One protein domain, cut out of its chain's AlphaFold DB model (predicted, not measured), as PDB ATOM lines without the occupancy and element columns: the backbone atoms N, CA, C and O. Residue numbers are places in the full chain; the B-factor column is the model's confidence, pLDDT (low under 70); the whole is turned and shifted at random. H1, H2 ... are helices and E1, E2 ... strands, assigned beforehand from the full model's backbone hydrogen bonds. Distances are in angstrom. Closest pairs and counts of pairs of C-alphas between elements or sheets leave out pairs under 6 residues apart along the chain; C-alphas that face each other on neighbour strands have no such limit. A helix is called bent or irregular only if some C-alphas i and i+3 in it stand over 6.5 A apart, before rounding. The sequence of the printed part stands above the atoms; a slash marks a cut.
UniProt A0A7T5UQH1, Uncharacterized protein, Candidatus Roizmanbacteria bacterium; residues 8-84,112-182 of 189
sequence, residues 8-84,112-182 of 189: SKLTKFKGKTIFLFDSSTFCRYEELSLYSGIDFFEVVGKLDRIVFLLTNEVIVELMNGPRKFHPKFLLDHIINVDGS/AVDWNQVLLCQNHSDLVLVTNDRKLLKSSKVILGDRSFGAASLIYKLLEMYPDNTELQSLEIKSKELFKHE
ATOM      1  N   SER A   8     -25.917   1.901 -21.737       81.19
ATOM      2  CA  SER A   8     -24.888   1.397 -20.823       81.19
ATOM      3  C   SER A   8     -23.605   2.230 -20.867       81.19
ATOM      4  O   SER A   8     -22.964   2.423 -19.834       81.19
ATOM      5  N   LYS A   9     -23.240   2.755 -22.042       83.31
ATOM      6  CA  LYS A   9     -22.042   3.573 -22.238       83.31
ATOM      7  C   LYS A   9     -22.265   5.005 -21.764       83.31
ATOM      8  O   LYS A   9     -21.465   5.500 -20.980       83.31
ATOM      9  N   LEU A  10     -23.374   5.632 -22.151       84.19
ATOM     10  CA  LEU A  10     -23.717   6.992 -21.724       84.19
ATOM     11  C   LEU A  10     -23.902   7.083 -20.203       84.19
ATOM     12  O   LEU A  10     -23.438   8.036 -19.583       84.19
ATOM     13  N   THR A  11     -24.462   6.044 -19.573       84.50
ATOM     14  CA  THR A  11     -24.615   5.991 -18.109       84.50
ATOM     15  C   THR A  11     -23.268   6.035 -17.374       84.50
ATOM     16  O   THR A  11     -23.189   6.613 -16.291       84.50
ATOM     17  N   LYS A  12     -22.183   5.500 -17.960       86.06
ATOM     18  CA  LYS A  12     -20.828   5.579 -17.370       86.06
ATOM     19  C   LYS A  12     -20.278   7.005 -17.327       86.06
ATOM     20  O   LYS A  12     -19.378   7.282 -16.540       86.06
ATOM     21  N   PHE A  13     -20.806   7.897 -18.160       87.69
ATOM     22  CA  PHE A  13     -20.366   9.286 -18.270       87.69
ATOM     23  C   PHE A  13     -21.332  10.268 -17.604       87.69
ATOM     24  O   PHE A  13     -21.227  11.475 -17.811       87.69
ATOM     25  N   LYS A  14     -22.262   9.770 -16.778       85.69
ATOM     26  CA  LYS A  14     -23.227  10.605 -16.064       85.69
ATOM     27  C   LYS A  14     -22.517  11.712 -15.274       85.69
ATOM     28  O   LYS A  14     -21.611  11.442 -14.491       85.69
ATOM     29  N   GLY A  15     -22.958  12.954 -15.473       85.44
ATOM     30  CA  GLY A  15     -22.374  14.143 -14.840       85.44
ATOM     31  C   GLY A  15     -21.184  14.755 -15.588       85.44
ATOM     32  O   GLY A  15     -20.687  15.794 -15.157       85.44
ATOM     33  N   LYS A  16     -20.746  14.161 -16.704       91.44
ATOM     34  CA  LYS A  16     -19.760  14.753 -17.617       91.44
ATOM     35  C   LYS A  16     -20.448  15.428 -18.800       91.44
ATOM     36  O   LYS A  16     -21.516  14.998 -19.228       91.44
ATOM     37  N   THR A  17     -19.798  16.435 -19.377       92.31
ATOM     38  CA  THR A  17     -20.179  16.952 -20.699       92.31
ATOM     39  C   THR A  17     -19.668  15.994 -21.770       92.31
ATOM     40  O   THR A  17     -18.469  15.709 -21.816       92.31
ATOM     41  N   ILE A  18     -20.557  15.507 -22.637       95.12
ATOM     42  CA  ILE A  18     -20.206  14.534 -23.673       95.12
ATOM     43  C   ILE A  18     -20.206  15.231 -25.032       95.12
ATOM     44  O   ILE A  18     -21.256  15.590 -25.562       95.12
ATOM     45  N   PHE A  19     -19.025  15.417 -25.611       96.69
ATOM     46  CA  PHE A  19     -18.884  15.978 -26.948       96.69
ATOM     47  C   PHE A  19     -18.948  14.872 -28.000       96.69
ATOM     48  O   PHE A  19     -18.153  13.939 -27.967       96.69
ATOM     49  N   LEU A  20     -19.873  14.978 -28.947       96.31
ATOM     50  CA  LEU A  20     -19.923  14.118 -30.123       96.31
ATOM     51  C   LEU A  20     -19.190  14.815 -31.268       96.31
ATOM     52  O   LEU A  20     -19.580  15.917 -31.661       96.31
ATOM     53  N   PHE A  21     -18.129  14.193 -31.774       95.50
ATOM     54  CA  PHE A  21     -17.356  14.715 -32.898       95.50
ATOM     55  C   PHE A  21     -17.779  14.039 -34.201       95.50
ATOM     56  O   PHE A  21     -17.923  12.818 -34.264       95.50
ATOM     57  N   ASP A  22     -17.905  14.842 -35.253       93.88
ATOM     58  CA  ASP A  22     -17.923  14.352 -36.628       93.88
ATOM     59  C   ASP A  22     -16.491  14.142 -37.160       93.88
ATOM     60  O   ASP A  22     -15.494  14.519 -36.529       93.88
ATOM     61  N   SER A  23     -16.377  13.556 -38.355       91.19
ATOM     62  CA  SER A  23     -15.085  13.352 -39.025       91.19
ATOM     63  C   SER A  23     -14.343  14.675 -39.239       91.19
ATOM     64  O   SER A  23     -13.131  14.754 -39.033       91.19
ATOM     65  N   SER A  24     -15.070  15.741 -39.587       92.62
ATOM     66  CA  SER A  24     -14.497  17.062 -39.851       92.62
ATOM     67  C   SER A  24     -13.853  17.691 -38.607       92.62
ATOM     68  O   SER A  24     -12.768  18.267 -38.701       92.62
ATOM     69  N   THR A  25     -14.466  17.539 -37.431       94.31
ATOM     70  CA  THR A  25     -13.916  17.982 -36.142       94.31
ATOM     71  C   THR A  25     -12.715  17.153 -35.751       94.31
ATOM     72  O   THR A  25     -11.698  17.711 -35.342       94.31
ATOM     73  N   PHE A  26     -12.807  15.834 -35.907       92.69
ATOM     74  CA  PHE A  26     -11.700  14.945 -35.593       92.69
ATOM     75  C   PHE A  26     -10.445  15.312 -36.401       92.69
ATOM     76  O   PHE A  26      -9.400  15.613 -35.826       92.69
ATOM     77  N   CYS A  27     -10.576  15.400 -37.729       90.56
ATOM     78  CA  CYS A  27      -9.491  15.795 -38.629       90.56
ATOM     79  C   CYS A  27      -8.924  17.179 -38.288       90.56
ATOM     80  O   CYS A  27      -7.717  17.403 -38.388       90.56
ATOM     81  N   ARG A  28      -9.784  18.111 -37.862       91.31
ATOM     82  CA  ARG A  28      -9.371  19.463 -37.480       91.31
ATOM     83  C   ARG A  28      -8.464  19.472 -36.250       91.31
ATOM     84  O   ARG A  28      -7.486  20.217 -36.207       91.31
ATOM     85  N   TYR A  29      -8.781  18.656 -35.252       92.81
ATOM     86  CA  TYR A  29      -7.986  18.554 -34.030       92.81
ATOM     87  C   TYR A  29      -6.743  17.683 -34.185       92.81
ATOM     88  O   TYR A  29      -5.720  17.962 -33.559       92.81
ATOM     89  N   GLU A  30      -6.783  16.698 -35.078       90.19
ATOM     90  CA  GLU A  30      -5.587  15.986 -35.521       90.19
ATOM     91  C   GLU A  30      -4.600  16.949 -36.202       90.19
ATOM     92  O   GLU A  30      -3.419  16.974 -35.864       90.19
ATOM     93  N   GLU A  31      -5.078  17.805 -37.109       90.62
ATOM     94  CA  GLU A  31      -4.244  18.818 -37.762       90.62
ATOM     95  C   GLU A  31      -3.626  19.796 -36.754       90.62
ATOM     96  O   GLU A  31      -2.433  20.089 -36.831       90.62
ATOM     97  N   LEU A  32      -4.409  20.255 -35.772       92.38
ATOM     98  CA  LEU A  32      -3.886  21.085 -34.690       92.38
ATOM     99  C   LEU A  32      -2.814  20.352 -33.877       92.38
ATOM    100  O   LEU A  32      -1.816  20.967 -33.499       92.38
ATOM    101  N   SER A  33      -2.993  19.055 -33.631       92.44
ATOM    102  CA  SER A  33      -2.018  18.245 -32.896       92.44
ATOM    103  C   SER A  33      -0.695  18.145 -33.656       92.44
ATOM    104  O   SER A  33       0.368  18.407 -33.095       92.44
ATOM    105  N   LEU A  34      -0.762  17.883 -34.965       90.62
ATOM    106  CA  LEU A  34       0.408  17.852 -35.845       90.62
ATOM    107  C   LEU A  34       1.111  19.213 -35.932       90.62
ATOM    108  O   LEU A  34       2.338  19.273 -35.927       90.62
ATOM    109  N   TYR A  35       0.347  20.303 -36.005       92.12
ATOM    110  CA  TYR A  35       0.891  21.659 -36.099       92.12
ATOM    111  C   TYR A  35       1.537  22.139 -34.792       92.12
ATOM    112  O   TYR A  35       2.573  22.800 -34.811       92.12
ATOM    113  N   SER A  36       0.908  21.843 -33.654       93.69
ATOM    114  CA  SER A  36       1.336  22.341 -32.342       93.69
ATOM    115  C   SER A  36       2.394  21.472 -31.666       93.69
ATOM    116  O   SER A  36       3.106  21.970 -30.797       93.69
ATOM    117  N   GLY A  37       2.481  20.189 -32.032       93.50
ATOM    118  CA  GLY A  37       3.253  19.189 -31.293       93.50
ATOM    119  C   GLY A  37       2.609  18.766 -29.965       93.50
ATOM    120  O   GLY A  37       3.239  18.041 -29.202       93.50
ATOM    121  N   ILE A  38       1.380  19.214 -29.679       94.31
ATOM    122  CA  ILE A  38       0.605  18.868 -28.483       94.31
ATOM    123  C   ILE A  38      -0.568  17.993 -28.925       94.31
ATOM    124  O   ILE A  38      -1.414  18.450 -29.690       94.31
ATOM    125  N   ASP A  39      -0.649  16.753 -28.440       92.69
ATOM    126  CA  ASP A  39      -1.755  15.856 -28.784       92.69
ATOM    127  C   ASP A  39      -3.053  16.302 -28.095       92.69
ATOM    128  O   ASP A  39      -3.243  16.142 -26.887       92.69
ATOM    129  N   PHE A  40      -3.971  16.869 -28.880       93.38
ATOM    130  CA  PHE A  40      -5.259  17.343 -28.388       93.38
ATOM    131  C   PHE A  40      -6.078  16.227 -27.727       93.38
ATOM    132  O   PHE A  40      -6.718  16.465 -26.703       93.38
ATOM    133  N   PHE A  41      -6.076  15.019 -28.292       91.12
ATOM    134  CA  PHE A  41      -6.893  13.917 -27.789       91.12
ATOM    135  C   PHE A  41      -6.328  13.351 -26.488       91.12
ATOM    136  O   PHE A  41      -7.109  13.007 -25.600       91.12
ATOM    137  N   GLU A  42      -5.003  13.328 -26.323       90.69
ATOM    138  CA  GLU A  42      -4.385  12.999 -25.035       90.69
ATOM    139  C   GLU A  42      -4.691  14.050 -23.965       90.69
ATOM    140  O   GLU A  42      -5.023  13.691 -22.834       90.69
ATOM    141  N   VAL A  43      -4.615  15.345 -24.303       93.44
ATOM    142  CA  VAL A  43      -4.955  16.435 -23.371       93.44
ATOM    143  C   VAL A  43      -6.406  16.304 -22.918       93.44
ATOM    144  O   VAL A  43      -6.681  16.265 -21.721       93.44
ATOM    145  N   VAL A  44      -7.335  16.175 -23.866       92.12
ATOM    146  CA  VAL A  44      -8.772  16.017 -23.602       92.12
ATOM    147  C   VAL A  44      -9.064  14.723 -22.838       92.12
ATOM    148  O   VAL A  44      -9.917  14.724 -21.954       92.12
ATOM    149  N   GLY A  45      -8.332  13.638 -23.103       89.19
ATOM    150  CA  GLY A  45      -8.469  12.360 -22.399       89.19
ATOM    151  C   GLY A  45      -8.113  12.408 -20.907       89.19
ATOM    152  O   GLY A  45      -8.596  11.576 -20.141       89.19
ATOM    153  N   LYS A  46      -7.312  13.391 -20.472       90.94
ATOM    154  CA  LYS A  46      -6.947  13.604 -19.057       90.94
ATOM    155  C   LYS A  46      -7.973  14.444 -18.284       90.94
ATOM    156  O   LYS A  46      -7.886  14.530 -17.062       90.94
ATOM    157  N   LEU A  47      -8.921  15.082 -18.971       93.75
ATOM    158  CA  LEU A  47      -9.907  15.972 -18.361       93.75
ATOM    159  C   LEU A  47     -11.044  15.162 -17.715       93.75
ATOM    160  O   LEU A  47     -11.645  14.282 -18.327       93.75
ATOM    161  N   ASP A  48     -11.377  15.462 -16.464       92.75
ATOM    162  CA  ASP A  48     -12.251  14.628 -15.632       92.75
ATOM    163  C   ASP A  48     -13.751  14.894 -15.841       92.75
ATOM    164  O   ASP A  48     -14.560  13.966 -15.760       92.75
ATOM    165  N   ARG A  49     -14.135  16.128 -16.182       93.25
ATOM    166  CA  ARG A  49     -15.533  16.576 -16.361       93.25
ATOM    167  C   ARG A  49     -16.067  16.424 -17.785       93.25
ATOM    168  O   ARG A  49     -17.208  16.804 -18.043       93.25
ATOM    169  N   ILE A  50     -15.261  15.926 -18.718       93.75
ATOM    170  CA  ILE A  50     -15.640  15.823 -20.133       93.75
ATOM    171  C   ILE A  50     -15.289  14.450 -20.700       93.75
ATOM    172  O   ILE A  50     -14.452  13.733 -20.160       93.75
ATOM    173  N   VAL A  51     -15.956  14.087 -21.788       93.19
ATOM    174  CA  VAL A  51     -15.612  12.957 -22.655       93.19
ATOM    175  C   VAL A  51     -15.904  13.377 -24.087       93.19
ATOM    176  O   VAL A  51     -16.868  14.102 -24.329       93.19
ATOM    177  N   PHE A  52     -15.102  12.909 -25.039       93.69
ATOM    178  CA  PHE A  52     -15.469  12.969 -26.451       93.69
ATOM    179  C   PHE A  52     -15.849  11.577 -26.953       93.69
ATOM    180  O   PHE A  52     -15.278  10.581 -26.506       93.69
ATOM    181  N   LEU A  53     -16.799  11.510 -27.879       93.88
ATOM    182  CA  LEU A  53     -17.239  10.294 -28.547       93.88
ATOM    183  C   LEU A  53     -17.252  10.493 -30.066       93.88
ATOM    184  O   LEU A  53     -17.420  11.608 -30.561       93.88
ATOM    185  N   LEU A  54     -17.116   9.388 -30.790       92.38
ATOM    186  CA  LEU A  54     -17.240   9.284 -32.243       92.38
ATOM    187  C   LEU A  54     -18.270   8.208 -32.556       92.38
ATOM    188  O   LEU A  54     -18.302   7.178 -31.882       92.38
ATOM    189  N   THR A  55     -19.097   8.399 -33.579       91.19
ATOM    190  CA  THR A  55     -19.992   7.319 -34.009       91.19
ATOM    191  C   THR A  55     -19.212   6.233 -34.751       91.19
ATOM    192  O   THR A  55     -18.175   6.497 -35.361       91.19
ATOM    193  N   ASN A  56     -19.714   4.998 -34.736       88.38
ATOM    194  CA  ASN A  56     -19.191   3.910 -35.566       88.38
ATOM    195  C   ASN A  56     -19.104   4.298 -37.058       88.38
ATOM    196  O   ASN A  56     -18.120   3.963 -37.712       88.38
ATOM    197  N   GLU A  57     -20.081   5.043 -37.583       88.12
ATOM    198  CA  GLU A  57     -20.064   5.554 -38.963       88.12
ATOM    199  C   GLU A  57     -18.906   6.536 -39.209       88.12
ATOM    200  O   GLU A  57     -18.187   6.397 -40.198       88.12
ATOM    201  N   VAL A  58     -18.663   7.471 -38.280       89.25
ATOM    202  CA  VAL A  58     -17.533   8.416 -38.358       89.25
ATOM    203  C   VAL A  58     -16.196   7.677 -38.312       89.25
ATOM    204  O   VAL A  58     -15.284   8.008 -39.063       89.25
ATOM    205  N   ILE A  59     -16.068   6.639 -37.483       87.94
ATOM    206  CA  ILE A  59     -14.856   5.807 -37.447       87.94
ATOM    207  C   ILE A  59     -14.612   5.134 -38.800       87.94
ATOM    208  O   ILE A  59     -13.486   5.151 -39.296       87.94
ATOM    209  N   VAL A  60     -15.652   4.568 -39.419       85.50
ATOM    210  CA  VAL A  60     -15.548   3.959 -40.752       85.50
ATOM    211  C   VAL A  60     -15.123   4.995 -41.796       85.50
ATOM    212  O   VAL A  60     -14.272   4.697 -42.636       85.50
ATOM    213  N   GLU A  61     -15.659   6.214 -41.735       86.44
ATOM    214  CA  GLU A  61     -15.248   7.316 -42.612       86.44
ATOM    215  C   GLU A  61     -13.769   7.680 -42.419       86.44
ATOM    216  O   GLU A  61     -13.021   7.749 -43.394       86.44
ATOM    217  N   LEU A  62     -13.315   7.827 -41.170       86.50
ATOM    218  CA  LEU A  62     -11.922   8.143 -40.839       86.50
ATOM    219  C   LEU A  62     -10.950   7.035 -41.276       86.50
ATOM    220  O   LEU A  62      -9.865   7.327 -41.769       86.50
ATOM    221  N   MET A  63     -11.335   5.762 -41.146       83.06
ATOM    222  CA  MET A  63     -10.508   4.626 -41.574       83.06
ATOM    223  C   MET A  63     -10.368   4.524 -43.098       83.06
ATOM    224  O   MET A  63      -9.322   4.095 -43.591       83.06
ATOM    225  N   ASN A  64     -11.414   4.899 -43.837       82.25
ATOM    226  CA  ASN A  64     -11.424   4.887 -45.301       82.25
ATOM    227  C   ASN A  64     -10.917   6.202 -45.916       82.25
ATOM    228  O   ASN A  64     -10.710   6.279 -47.127       82.25
ATOM    229  N   GLY A  65     -10.732   7.232 -45.091       73.44
ATOM    230  CA  GLY A  65     -10.265   8.541 -45.504       73.44
ATOM    231  C   GLY A  65      -8.805   8.556 -45.978       73.44
ATOM    232  O   GLY A  65      -8.042   7.607 -45.777       73.44
ATOM    233  N   PRO A  66      -8.375   9.669 -46.599       65.31
ATOM    234  CA  PRO A  66      -7.019   9.817 -47.132       65.31
ATOM    235  C   PRO A  66      -5.939   9.774 -46.041       65.31
ATOM    236  O   PRO A  66      -4.795   9.406 -46.312       65.31
ATOM    237  N   ARG A  67      -6.295  10.126 -44.802       63.06
ATOM    238  CA  ARG A  67      -5.445   9.972 -43.623       63.06
ATOM    239  C   ARG A  67      -5.825   8.662 -42.939       63.06
ATOM    240  O   ARG A  67      -6.835   8.598 -42.252       63.06
ATOM    241  N   LYS A  68      -5.042   7.603 -43.167       56.19
ATOM    242  CA  LYS A  68      -5.266   6.292 -42.539       56.19
ATOM    243  C   LYS A  68      -5.017   6.397 -41.037       56.19
ATOM    244  O   LYS A  68      -3.877   6.332 -40.584       56.19
ATOM    245  N   PHE A  69      -6.092   6.587 -40.288       63.41
ATOM    246  CA  PHE A  69      -6.054   6.744 -38.845       63.41
ATOM    247  C   PHE A  69      -5.685   5.426 -38.130       63.41
ATOM    248  O   PHE A  69      -6.182   4.360 -38.506       63.41
ATOM    249  N   HIS A  70      -4.846   5.478 -37.083       54.44
ATOM    250  CA  HIS A  70      -4.481   4.301 -36.279       54.44
ATOM    251  C   HIS A  70      -5.197   4.283 -34.910       54.44
ATOM    252  O   HIS A  70      -5.034   5.209 -34.121       54.44
ATOM    253  N   PRO A  71      -5.945   3.218 -34.550       54.34
ATOM    254  CA  PRO A  71      -7.140   3.353 -33.707       54.34
ATOM    255  C   PRO A  71      -6.937   3.044 -32.219       54.34
ATOM    256  O   PRO A  71      -7.924   2.912 -31.499       54.34
ATOM    257  N   LYS A  72      -5.698   2.857 -31.739       57.69
ATOM    258  CA  LYS A  72      -5.467   2.190 -30.440       57.69
ATOM    259  C   LYS A  72      -6.157   2.875 -29.254       57.69
ATOM    260  O   LYS A  72      -6.536   2.171 -28.326       57.69
ATOM    261  N   PHE A  73      -6.365   4.190 -29.304       62.94
ATOM    262  CA  PHE A  73      -7.033   4.933 -28.234       62.94
ATOM    263  C   PHE A  73      -8.535   5.165 -28.460       62.94
ATOM    264  O   PHE A  73      -9.193   5.660 -27.559       62.94
ATOM    265  N   LEU A  74      -9.112   4.817 -29.619       70.88
ATOM    266  CA  LEU A  74     -10.478   5.235 -29.971       70.88
ATOM    267  C   LEU A  74     -11.589   4.259 -29.585       70.88
ATOM    268  O   LEU A  74     -12.740   4.682 -29.553       70.88
ATOM    269  N   LEU A  75     -11.299   2.990 -29.280       71.81
ATOM    270  CA  LEU A  75     -12.349   1.984 -29.039       71.81
ATOM    271  C   LEU A  75     -13.288   2.377 -27.886       71.81
ATOM    272  O   LEU A  75     -14.512   2.264 -28.000       71.81
ATOM    273  N   ASP A  76     -12.736   2.951 -26.815       78.19
ATOM    274  CA  ASP A  76     -13.524   3.439 -25.680       78.19
ATOM    275  C   ASP A  76     -14.288   4.735 -25.980       78.19
ATOM    276  O   ASP A  76     -15.229   5.071 -25.261       78.19
ATOM    277  N   HIS A  77     -14.014   5.384 -27.111       84.81
ATOM    278  CA  HIS A  77     -14.693   6.594 -27.576       84.81
ATOM    279  C   HIS A  77     -15.788   6.319 -28.622       84.81
ATOM    280  O   HIS A  77     -16.495   7.242 -29.011       84.81
ATOM    281  N   ILE A  78     -15.998   5.066 -29.054       88.12
ATOM    282  CA  ILE A  78     -17.010   4.750 -30.082       88.12
ATOM    283  C   ILE A  78     -18.418   4.641 -29.485       88.12
ATOM    284  O   ILE A  78     -18.637   3.871 -28.548       88.12
ATOM    285  N   ILE A  79     -19.390   5.354 -30.043       89.06
ATOM    286  CA  ILE A  79     -20.823   5.183 -29.776       89.06
ATOM    287  C   ILE A  79     -21.515   4.621 -31.021       89.06
ATOM    288  O   ILE A  79     -21.111   4.912 -32.146       89.06
ATOM    289  N   ASN A  80     -22.529   3.778 -30.845       84.81
ATOM    290  CA  ASN A  80     -23.204   3.161 -31.981       84.81
ATOM    291  C   ASN A  80     -24.355   4.046 -32.442       84.81
ATOM    292  O   ASN A  80     -25.073   4.612 -31.621       84.81
ATOM    293  N   VAL A  81     -24.562   4.139 -33.749       76.94
ATOM    294  CA  VAL A  81     -25.794   4.703 -34.290       76.94
ATOM    295  C   VAL A  81     -26.543   3.627 -35.047       76.94
ATOM    296  O   VAL A  81     -25.983   2.965 -35.919       76.94
ATOM    297  N   ASP A  82     -27.823   3.484 -34.714       65.31
ATOM    298  CA  ASP A  82     -28.767   2.785 -35.570       65.31
ATOM    299  C   ASP A  82     -29.102   3.732 -36.724       65.31
ATOM    300  O   ASP A  82     -29.861   4.693 -36.565       65.31
ATOM    301  N   GLY A  83     -28.455   3.512 -37.870       59.06
ATOM    302  CA  GLY A  83     -28.673   4.313 -39.068       59.06
ATOM    303  C   GLY A  83     -30.160   4.354 -39.416       59.06
ATOM    304  O   GLY A  83     -30.798   3.317 -39.582       59.06
ATOM    305  N   SER A  84     -30.725   5.558 -39.480       56.78
ATOM    306  CA  SER A  84     -32.184   5.745 -39.534       56.78
ATOM    307  C   SER A  84     -32.672   6.429 -40.812       56.78
ATOM    308  O   SER A  84     -33.880   6.522 -41.036       56.78
ATOM    309  N   ALA A 112     -26.481  11.296 -44.690       78.19
ATOM    310  CA  ALA A 112     -27.141  10.415 -43.725       78.19
ATOM    311  C   ALA A 112     -26.305  10.246 -42.441       78.19
ATOM    312  O   ALA A 112     -26.871  10.242 -41.354       78.19
ATOM    313  N   VAL A 113     -24.972  10.198 -42.562       82.38
ATOM    314  CA  VAL A 113     -24.035  10.108 -41.426       82.38
ATOM    315  C   VAL A 113     -24.112  11.361 -40.552       82.38
ATOM    316  O   VAL A 113     -24.244  11.276 -39.332       82.38
ATOM    317  N   ASP A 114     -24.093  12.543 -41.168       86.62
ATOM    318  CA  ASP A 114     -24.261  13.817 -40.459       86.62
ATOM    319  C   ASP A 114     -25.618  13.892 -39.754       86.62
ATOM    320  O   ASP A 114     -25.733  14.375 -38.629       86.62
ATOM    321  N   TRP A 115     -26.667  13.404 -40.415       84.06
ATOM    322  CA  TRP A 115     -28.012  13.413 -39.863       84.06
ATOM    323  C   TRP A 115     -28.175  12.466 -38.677       84.06
ATOM    324  O   TRP A 115     -28.733  12.852 -37.649       84.06
ATOM    325  N   ASN A 116     -27.639  11.254 -38.791       85.12
ATOM    326  CA  ASN A 116     -27.605  10.262 -37.727       85.12
ATOM    327  C   ASN A 116     -26.970  10.831 -36.444       85.12
ATOM    328  O   ASN A 116     -27.482  10.601 -35.350       85.12
ATOM    329  N   GLN A 117     -25.923  11.655 -36.567       89.81
ATOM    330  CA  GLN A 117     -25.324  12.355 -35.425       89.81
ATOM    331  C   GLN A 117     -26.269  13.387 -34.793       89.81
ATOM    332  O   GLN A 117     -26.358  13.476 -33.569       89.81
ATOM    333  N   VAL A 118     -27.009  14.152 -35.604       89.25
ATOM    334  CA  VAL A 118     -28.000  15.112 -35.087       89.25
ATOM    335  C   VAL A 118     -29.123  14.392 -34.347       89.25
ATOM    336  O   VAL A 118     -29.478  14.813 -33.248       89.25
ATOM    337  N   LEU A 119     -29.649  13.304 -34.914       84.50
ATOM    338  CA  LEU A 119     -30.682  12.489 -34.275       84.50
ATOM    339  C   LEU A 119     -30.199  11.863 -32.971       84.50
ATOM    340  O   LEU A 119     -30.925  11.883 -31.978       84.50
ATOM    341  N   LEU A 120     -28.962  11.363 -32.942       86.94
ATOM    342  CA  LEU A 120     -28.362  10.852 -31.718       86.94
ATOM    343  C   LEU A 120     -28.335  11.947 -30.637       86.94
ATOM    344  O   LEU A 120     -28.832  11.741 -29.533       86.94
ATOM    345  N   CYS A 121     -27.859  13.153 -30.958       90.12
ATOM    346  CA  CYS A 121     -27.877  14.278 -30.017       90.12
ATOM    347  C   CYS A 121     -29.291  14.765 -29.653       90.12
ATOM    348  O   CYS A 121     -29.498  15.338 -28.581       90.12
ATOM    349  N   GLN A 122     -30.283  14.577 -30.523       86.25
ATOM    350  CA  GLN A 122     -31.674  14.898 -30.215       86.25
ATOM    351  C   GLN A 122     -32.251  13.917 -29.188       86.25
ATOM    352  O   GLN A 122     -32.912  14.349 -28.247       86.25
ATOM    353  N   ASN A 123     -31.952  12.627 -29.342       84.06
ATOM    354  CA  ASN A 123     -32.439  11.558 -28.471       84.06
ATOM    355  C   ASN A 123     -31.688  11.481 -27.131       84.06
ATOM    356  O   ASN A 123     -32.219  10.948 -26.160       84.06
ATOM    357  N   HIS A 124     -30.481  12.050 -27.055       85.62
ATOM    358  CA  HIS A 124     -29.670  12.089 -25.840       85.62
ATOM    359  C   HIS A 124     -29.295  13.529 -25.476       85.62
ATOM    360  O   HIS A 124     -28.398  14.128 -26.071       85.62
ATOM    361  N   SER A 125     -29.962  14.086 -24.460       85.25
ATOM    362  CA  SER A 125     -29.777  15.477 -24.016       85.25
ATOM    363  C   SER A 125     -28.349  15.814 -23.584       85.25
ATOM    364  O   SER A 125     -27.933  16.964 -23.711       85.25
ATOM    365  N   ASP A 126     -27.607  14.816 -23.104       87.31
ATOM    366  CA  ASP A 126     -26.253  14.976 -22.564       87.31
ATOM    367  C   ASP A 126     -25.183  15.095 -23.661       87.31
ATOM    368  O   ASP A 126     -24.048  15.490 -23.386       87.31
ATOM    369  N   LEU A 127     -25.541  14.764 -24.908       92.81
ATOM    370  CA  LEU A 127     -24.657  14.895 -26.057       92.81
ATOM    371  C   LEU A 127     -24.664  16.324 -26.599       92.81
ATOM    372  O   LEU A 127     -25.711  16.958 -26.777       92.81
ATOM    373  N   VAL A 128     -23.463  16.788 -26.923       96.44
ATOM    374  CA  VAL A 128     -23.192  18.091 -27.516       96.44
ATOM    375  C   VAL A 128     -22.447  17.882 -28.826       96.44
ATOM    376  O   VAL A 128     -21.323  17.387 -28.830       96.44
ATOM    377  N   LEU A 129     -23.066  18.259 -29.943       97.25
ATOM    378  CA  LEU A 129     -22.460  18.113 -31.262       97.25
ATOM    379  C   LEU A 129     -21.383  19.180 -31.480       97.25
ATOM    380  O   LEU A 129     -21.644  20.380 -31.353       97.25
ATOM    381  N   VAL A 130     -20.193  18.738 -31.874       97.69
ATOM    382  CA  VAL A 130     -19.110  19.605 -32.338       97.69
ATOM    383  C   VAL A 130     -18.802  19.245 -33.785       97.69
ATOM    384  O   VAL A 130     -18.561  18.083 -34.098       97.69
ATOM    385  N   THR A 131     -18.846  20.245 -34.666       96.06
ATOM    386  CA  THR A 131     -18.621  20.059 -36.108       96.06
ATOM    387  C   THR A 131     -17.752  21.172 -36.694       96.06
ATOM    388  O   THR A 131     -17.859  22.332 -36.290       96.06
ATOM    389  N   ASN A 132     -16.892  20.860 -37.666       94.19
ATOM    390  CA  ASN A 132     -16.228  21.866 -38.503       94.19
ATOM    391  C   ASN A 132     -16.984  22.110 -39.832       94.19
ATOM    392  O   ASN A 132     -16.656  23.041 -40.573       94.19
ATOM    393  N   ASP A 133     -18.029  21.329 -40.127       92.44
ATOM    394  CA  ASP A 133     -18.874  21.487 -41.309       92.44
ATOM    395  C   ASP A 133     -19.931  22.588 -41.091       92.44
ATOM    396  O   ASP A 133     -20.800  22.534 -40.217       92.44
ATOM    397  N   ARG A 134     -19.892  23.624 -41.940       89.94
ATOM    398  CA  ARG A 134     -20.804  24.778 -41.842       89.94
ATOM    399  C   ARG A 134     -22.265  24.428 -42.146       89.94
ATOM    400  O   ARG A 134     -23.164  25.065 -41.591       89.94
ATOM    401  N   LYS A 135     -22.525  23.481 -43.053       88.00
ATOM    402  CA  LYS A 135     -23.879  23.046 -43.429       88.00
ATOM    403  C   LYS A 135     -24.498  22.209 -42.313       88.00
ATOM    404  O   LYS A 135     -25.660  22.468 -41.974       88.00
ATOM    405  N   LEU A 136     -23.740  21.280 -41.730       90.44
ATOM    406  CA  LEU A 136     -24.160  20.515 -40.558       90.44
ATOM    407  C   LEU A 136     -24.363  21.443 -39.360       90.44
ATOM    408  O   LEU A 136     -25.423  21.394 -38.741       90.44
ATOM    409  N   LEU A 137     -23.436  22.364 -39.081       91.50
ATOM    410  CA  LEU A 137     -23.580  23.315 -37.975       91.50
ATOM    411  C   LEU A 137     -24.856  24.152 -38.097       91.50
ATOM    412  O   LEU A 137     -25.613  24.285 -37.137       91.50
ATOM    413  N   LYS A 138     -25.123  24.706 -39.287       87.19
ATOM    414  CA  LYS A 138     -26.334  25.501 -39.525       87.19
ATOM    415  C   LYS A 138     -27.598  24.673 -39.299       87.19
ATOM    416  O   LYS A 138     -28.547  25.184 -38.715       87.19
ATOM    417  N   SER A 139     -27.610  23.426 -39.764       85.75
ATOM    418  CA  SER A 139     -28.797  22.569 -39.682       85.75
ATOM    419  C   SER A 139     -29.030  22.073 -38.252       85.75
ATOM    420  O   SER A 139     -30.120  22.219 -37.708       85.75
ATOM    421  N   SER A 140     -27.979  21.570 -37.610       89.44
ATOM    422  CA  SER A 140     -28.017  21.063 -36.238       89.44
ATOM    423  C   SER A 140     -28.340  22.145 -35.209       89.44
ATOM    424  O   SER A 140     -29.086  21.863 -34.279       89.44
ATOM    425  N   LYS A 141     -27.879  23.394 -35.381       89.75
ATOM    426  CA  LYS A 141     -28.230  24.500 -34.470       89.75
ATOM    427  C   LYS A 141     -29.728  24.771 -34.381       89.75
ATOM    428  O   LYS A 141     -30.200  25.161 -33.321       89.75
ATOM    429  N   VAL A 142     -30.476  24.565 -35.465       86.62
ATOM    430  CA  VAL A 142     -31.933  24.764 -35.447       86.62
ATOM    431  C   VAL A 142     -32.630  23.731 -34.552       86.62
ATOM    432  O   VAL A 142     -33.682  24.019 -33.995       86.62
ATOM    433  N   ILE A 143     -32.031  22.550 -34.391       85.00
ATOM    434  CA  ILE A 143     -32.634  21.398 -33.706       85.00
ATOM    435  C   ILE A 143     -32.101  21.263 -32.279       85.00
ATOM    436  O   ILE A 143     -32.856  21.019 -31.345       85.00
ATOM    437  N   LEU A 144     -30.788  21.418 -32.112       89.94
ATOM    438  CA  LEU A 144     -30.069  21.180 -30.861       89.94
ATOM    439  C   LEU A 144     -29.819  22.470 -30.063       89.94
ATOM    440  O   LEU A 144     -29.427  22.396 -28.897       89.94
ATOM    441  N   GLY A 145     -30.026  23.646 -30.667       90.69
ATOM    442  CA  GLY A 145     -29.742  24.938 -30.042       90.69
ATOM    443  C   GLY A 145     -28.272  25.065 -29.639       90.69
ATOM    444  O   GLY A 145     -27.371  24.776 -30.430       90.69
ATOM    445  N   ASP A 146     -28.029  25.451 -28.385       91.56
ATOM    446  CA  ASP A 146     -26.682  25.632 -27.823       91.56
ATOM    447  C   ASP A 146     -25.901  24.319 -27.643       91.56
ATOM    448  O   ASP A 146     -24.688  24.343 -27.421       91.56
ATOM    449  N   ARG A 147     -26.565  23.162 -27.806       94.19
ATOM    450  CA  ARG A 147     -25.927  21.834 -27.826       94.19
ATOM    451  C   ARG A 147     -25.320  21.478 -29.189       94.19
ATOM    452  O   ARG A 147     -24.978  20.322 -29.422       94.19
ATOM    453  N   SER A 148     -25.180  22.451 -30.090       95.69
ATOM    454  CA  SER A 148     -24.399  22.328 -31.322       95.69
ATOM    455  C   SER A 148     -23.537  23.566 -31.557       95.69
ATOM    456  O   SER A 148     -24.038  24.695 -31.642       95.69
ATOM    457  N   PHE A 149     -22.225  23.374 -31.691       95.06
ATOM    458  CA  PHE A 149     -21.300  24.466 -31.979       95.06
ATOM    459  C   PHE A 149     -20.117  24.044 -32.857       95.06
ATOM    460  O   PHE A 149     -19.856  22.867 -33.094       95.06
ATOM    461  N   GLY A 150     -19.421  25.046 -33.396       94.81
ATOM    462  CA  GLY A 150     -18.310  24.824 -34.314       94.81
ATOM    463  C   GLY A 150     -17.047  24.342 -33.603       94.81
ATOM    464  O   GLY A 150     -16.773  24.794 -32.494       94.81
ATOM    465  N   ALA A 151     -16.226  23.524 -34.266       93.38
ATOM    466  CA  ALA A 151     -14.945  23.044 -33.736       93.38
ATOM    467  C   ALA A 151     -14.083  24.182 -33.156       93.38
ATOM    468  O   ALA A 151     -13.613  24.087 -32.031       93.38
ATOM    469  N   ALA A 152     -13.990  25.329 -33.837       89.44
ATOM    470  CA  ALA A 152     -13.233  26.487 -33.347       89.44
ATOM    471  C   ALA A 152     -13.671  27.009 -31.960       89.44
ATOM    472  O   ALA A 152     -12.882  27.656 -31.278       89.44
ATOM    473  N   SER A 153     -14.908  26.747 -31.527       91.69
ATOM    474  CA  SER A 153     -15.421  27.158 -30.215       91.69
ATOM    475  C   SER A 153     -15.081  26.181 -29.085       91.69
ATOM    476  O   SER A 153     -15.206  26.552 -27.920       91.69
ATOM    477  N   LEU A 154     -14.663  24.950 -29.393       95.12
ATOM    478  CA  LEU A 154     -14.458  23.919 -28.377       95.12
ATOM    479  C   LEU A 154     -13.303  24.266 -27.430       95.12
ATOM    480  O   LEU A 154     -13.482  24.139 -26.226       95.12
ATOM    481  N   ILE A 155     -12.162  24.762 -27.928       94.69
ATOM    482  CA  ILE A 155     -11.026  25.118 -27.051       94.69
ATOM    483  C   ILE A 155     -11.427  26.186 -26.028       94.69
ATOM    484  O   ILE A 155     -11.093  26.058 -24.855       94.69
ATOM    485  N   TYR A 156     -12.197  27.198 -26.437       92.56
ATOM    486  CA  TYR A 156     -12.685  28.229 -25.517       92.56
ATOM    487  C   TYR A 156     -13.600  27.639 -24.442       92.56
ATOM    488  O   TYR A 156     -13.424  27.936 -23.267       92.56
ATOM    489  N   LYS A 157     -14.514  26.737 -24.817       94.12
ATOM    490  CA  LYS A 157     -15.372  26.030 -23.854       94.12
ATOM    491  C   LYS A 157     -14.575  25.141 -22.903       94.12
ATOM    492  O   LYS A 157     -14.899  25.062 -21.723       94.12
ATOM    493  N   LEU A 158     -13.526  24.483 -23.392       96.12
ATOM    494  CA  LEU A 158     -12.628  23.710 -22.539       96.12
ATOM    495  C   LEU A 158     -11.881  24.631 -21.564       96.12
ATOM    496  O   LEU A 158     -11.803  24.308 -20.387       96.12
ATOM    497  N   LEU A 159     -11.414  25.801 -22.002       95.94
ATOM    498  CA  LEU A 159     -10.769  26.787 -21.129       95.94
ATOM    499  C   LEU A 159     -11.728  27.428 -20.117       95.94
ATOM    500  O   LEU A 159     -11.324  27.691 -18.992       95.94
ATOM    501  N   GLU A 160     -13.001  27.623 -20.459       94.75
ATOM    502  CA  GLU A 160     -14.031  28.028 -19.488       94.75
ATOM    503  C   GLU A 160     -14.197  26.979 -18.374       94.75
ATOM    504  O   GLU A 160     -14.436  27.321 -17.216       94.75
ATOM    505  N   MET A 161     -14.062  25.692 -18.709       94.75
ATOM    506  CA  MET A 161     -14.165  24.587 -17.750       94.75
ATOM    507  C   MET A 161     -12.860  24.321 -16.985       94.75
ATOM    508  O   MET A 161     -12.923  23.845 -15.849       94.75
ATOM    509  N   TYR A 162     -11.710  24.613 -17.596       97.19
ATOM    510  CA  TYR A 162     -10.359  24.324 -17.103       97.19
ATOM    511  C   TYR A 162      -9.419  25.520 -17.342       97.19
ATOM    512  O   TYR A 162      -8.497  25.426 -18.160       97.19
ATOM    513  N   PRO A 163      -9.632  26.651 -16.647       96.06
ATOM    514  CA  PRO A 163      -8.923  27.899 -16.933       96.06
ATOM    515  C   PRO A 163      -7.409  27.799 -16.722       96.06
ATOM    516  O   PRO A 163      -6.651  28.445 -17.443       96.06
ATOM    517  N   ASP A 164      -6.970  26.950 -15.793       96.81
ATOM    518  CA  ASP A 164      -5.564  26.814 -15.400       96.81
ATOM    519  C   ASP A 164      -4.794  25.749 -16.206       96.81
ATOM    520  O   ASP A 164      -3.623  25.485 -15.936       96.81
ATOM    521  N   ASN A 165      -5.425  25.105 -17.198       97.50
ATOM    522  CA  ASN A 165      -4.764  24.068 -17.990       97.50
ATOM    523  C   ASN A 165      -3.826  24.682 -19.047       97.50
ATOM    524  O   ASN A 165      -4.261  25.219 -20.068       97.50
ATOM    525  N   THR A 166      -2.518  24.559 -18.821       97.38
ATOM    526  CA  THR A 166      -1.469  25.156 -19.664       97.38
ATOM    527  C   THR A 166      -1.378  24.540 -21.064       97.38
ATOM    528  O   THR A 166      -1.008  25.230 -22.017       97.38
ATOM    529  N   GLU A 167      -1.720  23.256 -21.217       97.44
ATOM    530  CA  GLU A 167      -1.757  22.584 -22.524       97.44
ATOM    531  C   GLU A 167      -2.911  23.142 -23.374       97.44
ATOM    532  O   GLU A 167      -2.703  23.497 -24.534       97.44
ATOM    533  N   LEU A 168      -4.101  23.329 -22.787       97.00
ATOM    534  CA  LEU A 168      -5.255  23.948 -23.451       97.00
ATOM    535  C   LEU A 168      -5.000  25.411 -23.824       97.00
ATOM    536  O   LEU A 168      -5.366  25.831 -24.921       97.00
ATOM    537  N   GLN A 169      -4.348  26.183 -22.951       97.12
ATOM    538  CA  GLN A 169      -3.959  27.565 -23.257       97.12
ATOM    539  C   GLN A 169      -2.988  27.613 -24.446       97.12
ATOM    540  O   GLN A 169      -3.136  28.438 -25.347       97.12
ATOM    541  N   SER A 170      -2.026  26.689 -24.489       97.00
ATOM    542  CA  SER A 170      -1.070  26.583 -25.597       97.00
ATOM    543  C   SER A 170      -1.759  26.179 -26.904       97.00
ATOM    544  O   SER A 170      -1.521  26.787 -27.949       97.00
ATOM    545  N   LEU A 171      -2.668  25.200 -26.843       96.25
ATOM    546  CA  LEU A 171      -3.500  24.783 -27.973       96.25
ATOM    547  C   LEU A 171      -4.384  25.927 -28.487       96.25
ATOM    548  O   LEU A 171      -4.573  26.043 -29.695       96.25
ATOM    549  N   GLU A 172      -4.890  26.800 -27.616       95.06
ATOM    550  CA  GLU A 172      -5.670  27.977 -28.015       95.06
ATOM    551  C   GLU A 172      -4.859  28.940 -28.878       95.06
ATOM    552  O   GLU A 172      -5.295  29.299 -29.977       95.06
ATOM    553  N   ILE A 173      -3.642  29.267 -28.440       94.25
ATOM    554  CA  ILE A 173      -2.729  30.138 -29.184       94.25
ATOM    555  C   ILE A 173      -2.429  29.522 -30.557       94.25
ATOM    556  O   ILE A 173      -2.591  30.183 -31.587       94.25
ATOM    557  N   LYS A 174      -2.088  28.227 -30.592       94.69
ATOM    558  CA  LYS A 174      -1.804  27.496 -31.836       94.69
ATOM    559  C   LYS A 174      -3.011  27.373 -32.755       94.69
ATOM    560  O   LYS A 174      -2.869  27.500 -33.969       94.69
ATOM    561  N   SER A 175      -4.205  27.219 -32.194       92.56
ATOM    562  CA  SER A 175      -5.439  27.191 -32.972       92.56
ATOM    563  C   SER A 175      -5.703  28.531 -33.660       92.56
ATOM    564  O   SER A 175      -6.091  28.559 -34.824       92.56
ATOM    565  N   LYS A 176      -5.426  29.662 -32.995       90.31
ATOM    566  CA  LYS A 176      -5.566  30.992 -33.604       90.31
ATOM    567  C   LYS A 176      -4.582  31.209 -34.745       90.31
ATOM    568  O   LYS A 176      -4.947  31.890 -35.699       90.31
ATOM    569  N   GLU A 177      -3.367  30.677 -34.648       89.00
ATOM    570  CA  GLU A 177      -2.377  30.718 -35.729       89.00
ATOM    571  C   GLU A 177      -2.876  29.881 -36.915       89.00
ATOM    572  O   GLU A 177      -3.182  30.427 -37.978       89.00
ATOM    573  N   LEU A 178      -3.074  28.578 -36.704       86.94
ATOM    574  CA  LEU A 178      -3.450  27.625 -37.747       86.94
ATOM    575  C   LEU A 178      -4.774  28.001 -38.432       86.94
ATOM    576  O   LEU A 178      -4.867  28.040 -39.658       86.94
ATOM    577  N   PHE A 179      -5.800  28.349 -37.652       81.56
ATOM    578  CA  PHE A 179      -7.155  28.537 -38.175       81.56
ATOM    579  C   PHE A 179      -7.363  29.916 -38.822       81.56
ATOM    580  O   PHE A 179      -8.302  30.091 -39.600       81.56
ATOM    581  N   LYS A 180      -6.499  30.910 -38.548       68.19
ATOM    582  CA  LYS A 180      -6.502  32.199 -39.270       68.19
ATOM    583  C   LYS A 180      -5.884  32.086 -40.665       68.19
ATOM    584  O   LYS A 180      -6.311  32.814 -41.564       68.19
ATOM    585  N   HIS A 181      -4.916  31.190 -40.859       46.88
ATOM    586  CA  HIS A 181      -4.231  31.021 -42.144       46.88
ATOM    587  C   HIS A 181      -5.083  30.315 -43.217       46.88
ATOM    588  O   HIS A 181      -4.815  30.464 -44.406       46.88
ATOM    589  N   GLU A 182      -6.198  29.679 -42.852       48.44
ATOM    590  CA  GLU A 182      -7.102  29.012 -43.804       48.44
ATOM    591  C   GLU A 182      -8.005  29.933 -44.644       48.44
ATOM    592  O   GLU A 182      -8.826  29.457 -45.430       48.44
TER     593      GLU A 182
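AT A GLANCE: This is residues 8 to 84 and 112 to 182 of the 189 residues of an uncharacterized protein of Candidatus Roizmanbacteria bacterium (UniProt A0A7T5UQH1). A strongly twisted sheet of four parallel strands, E2 E1 E3 E4 in order, forms the core, with H5 and H6 side by side on one face and H2 and H7 on the other. H8 packs on H7 and H2, away from the sheet, while residues 65 to 84, with no named element, pass the E2 edge, where 78 to 79 pair parallel with 54 to 55. The printed part has 148 residues with eight named helices and four named strands, H1 E1 H2 H3 E2 H4 H5 E3 H6 E4 H7 H8 along the chain, a mixed class. It is compact, with a radius of gyration of the C-alphas of 14.6 A and spans of 39 by 36 by 32 A.

IN THESE COORDINATES: H1 is residues 8 to 12, from C-alpha 8 at (-24.888, 1.397, -20.823). E1 is 17 to 21, H2 23 to 36 (19.9 A), H3 40 to 45, E2 50 to 55 (16.8 A) and H4 56 to 64. After the cut come H5, 112 to 123, from C-alpha 112 at (-27.141, 10.415, -43.725), E3, 127 to 131, H6, 134 to 147, E4, 148 to 150, and H7, 151 to 161. H8, 166 to 181, is 23.4 A long and ends at C-alpha 181, (-4.231, 31.021, -42.144). H6 is irregular, C-alphas 143 and 146 being 9.4 A apart; H7 only just, with 152 and 155 at 6.8 A.

HOW THE PARTS SIT: Within hydrogen-bond range are N 53 and O 19 of E2 and E1 (2.8 A), N 20 and O 128 of E1 and E3 (2.8 A), and N 149 and O 129 of E3 and E4 (3.1 A). E1, H2 H3, E2 and E3, H6, E4 are strand-helix-strand units, parallel neighbour strands joined through helices, with right-handed crossovers. H5 lies over E1 and E3 at a height over the sheet of 9.2 A. H5 touches H6, C-alphas of Val 118 and Ser 140 closest at 6.1 A, at a shallow tilt of 7 degrees, the same way. H2, on the opposite face, lies over none of the strands. H7 and H8 form a helical hairpin, C-alphas of Ile 155 and Glu 172 closest at 6.1 A. H2, with residues 32 to 36, touches H8, C-alphas of Ser 36 and Lys 174 closest at 6.1 A. H3 only grazes the sheet. H4 touches H2, C-alphas of Val 58 and Ser 23 closest at 5.5 A. H1 touches no helix. Every O i to N i+4 pair is within hydrogen-bond range in H2, H3, H4, H5 and H8, against 6 of 10 in H6, 5 of 7 in H7 and 0 of 1 in H1, where 1 of 2 O i to N i+3 pairs is.

THE WHOLE: The C-alphas of Ser 8 and His 181, the two farthest apart, are 41.9 A apart. Residues 85 to 111 are not printed; C-alphas 84 and 112 are 8.1 A apart across the cut. Of the links printed whole, each is tight. Mean pLDDT of the printed part is 87.3, with residues 66 to 73, 82 to 84 and 180 to 182 under 70.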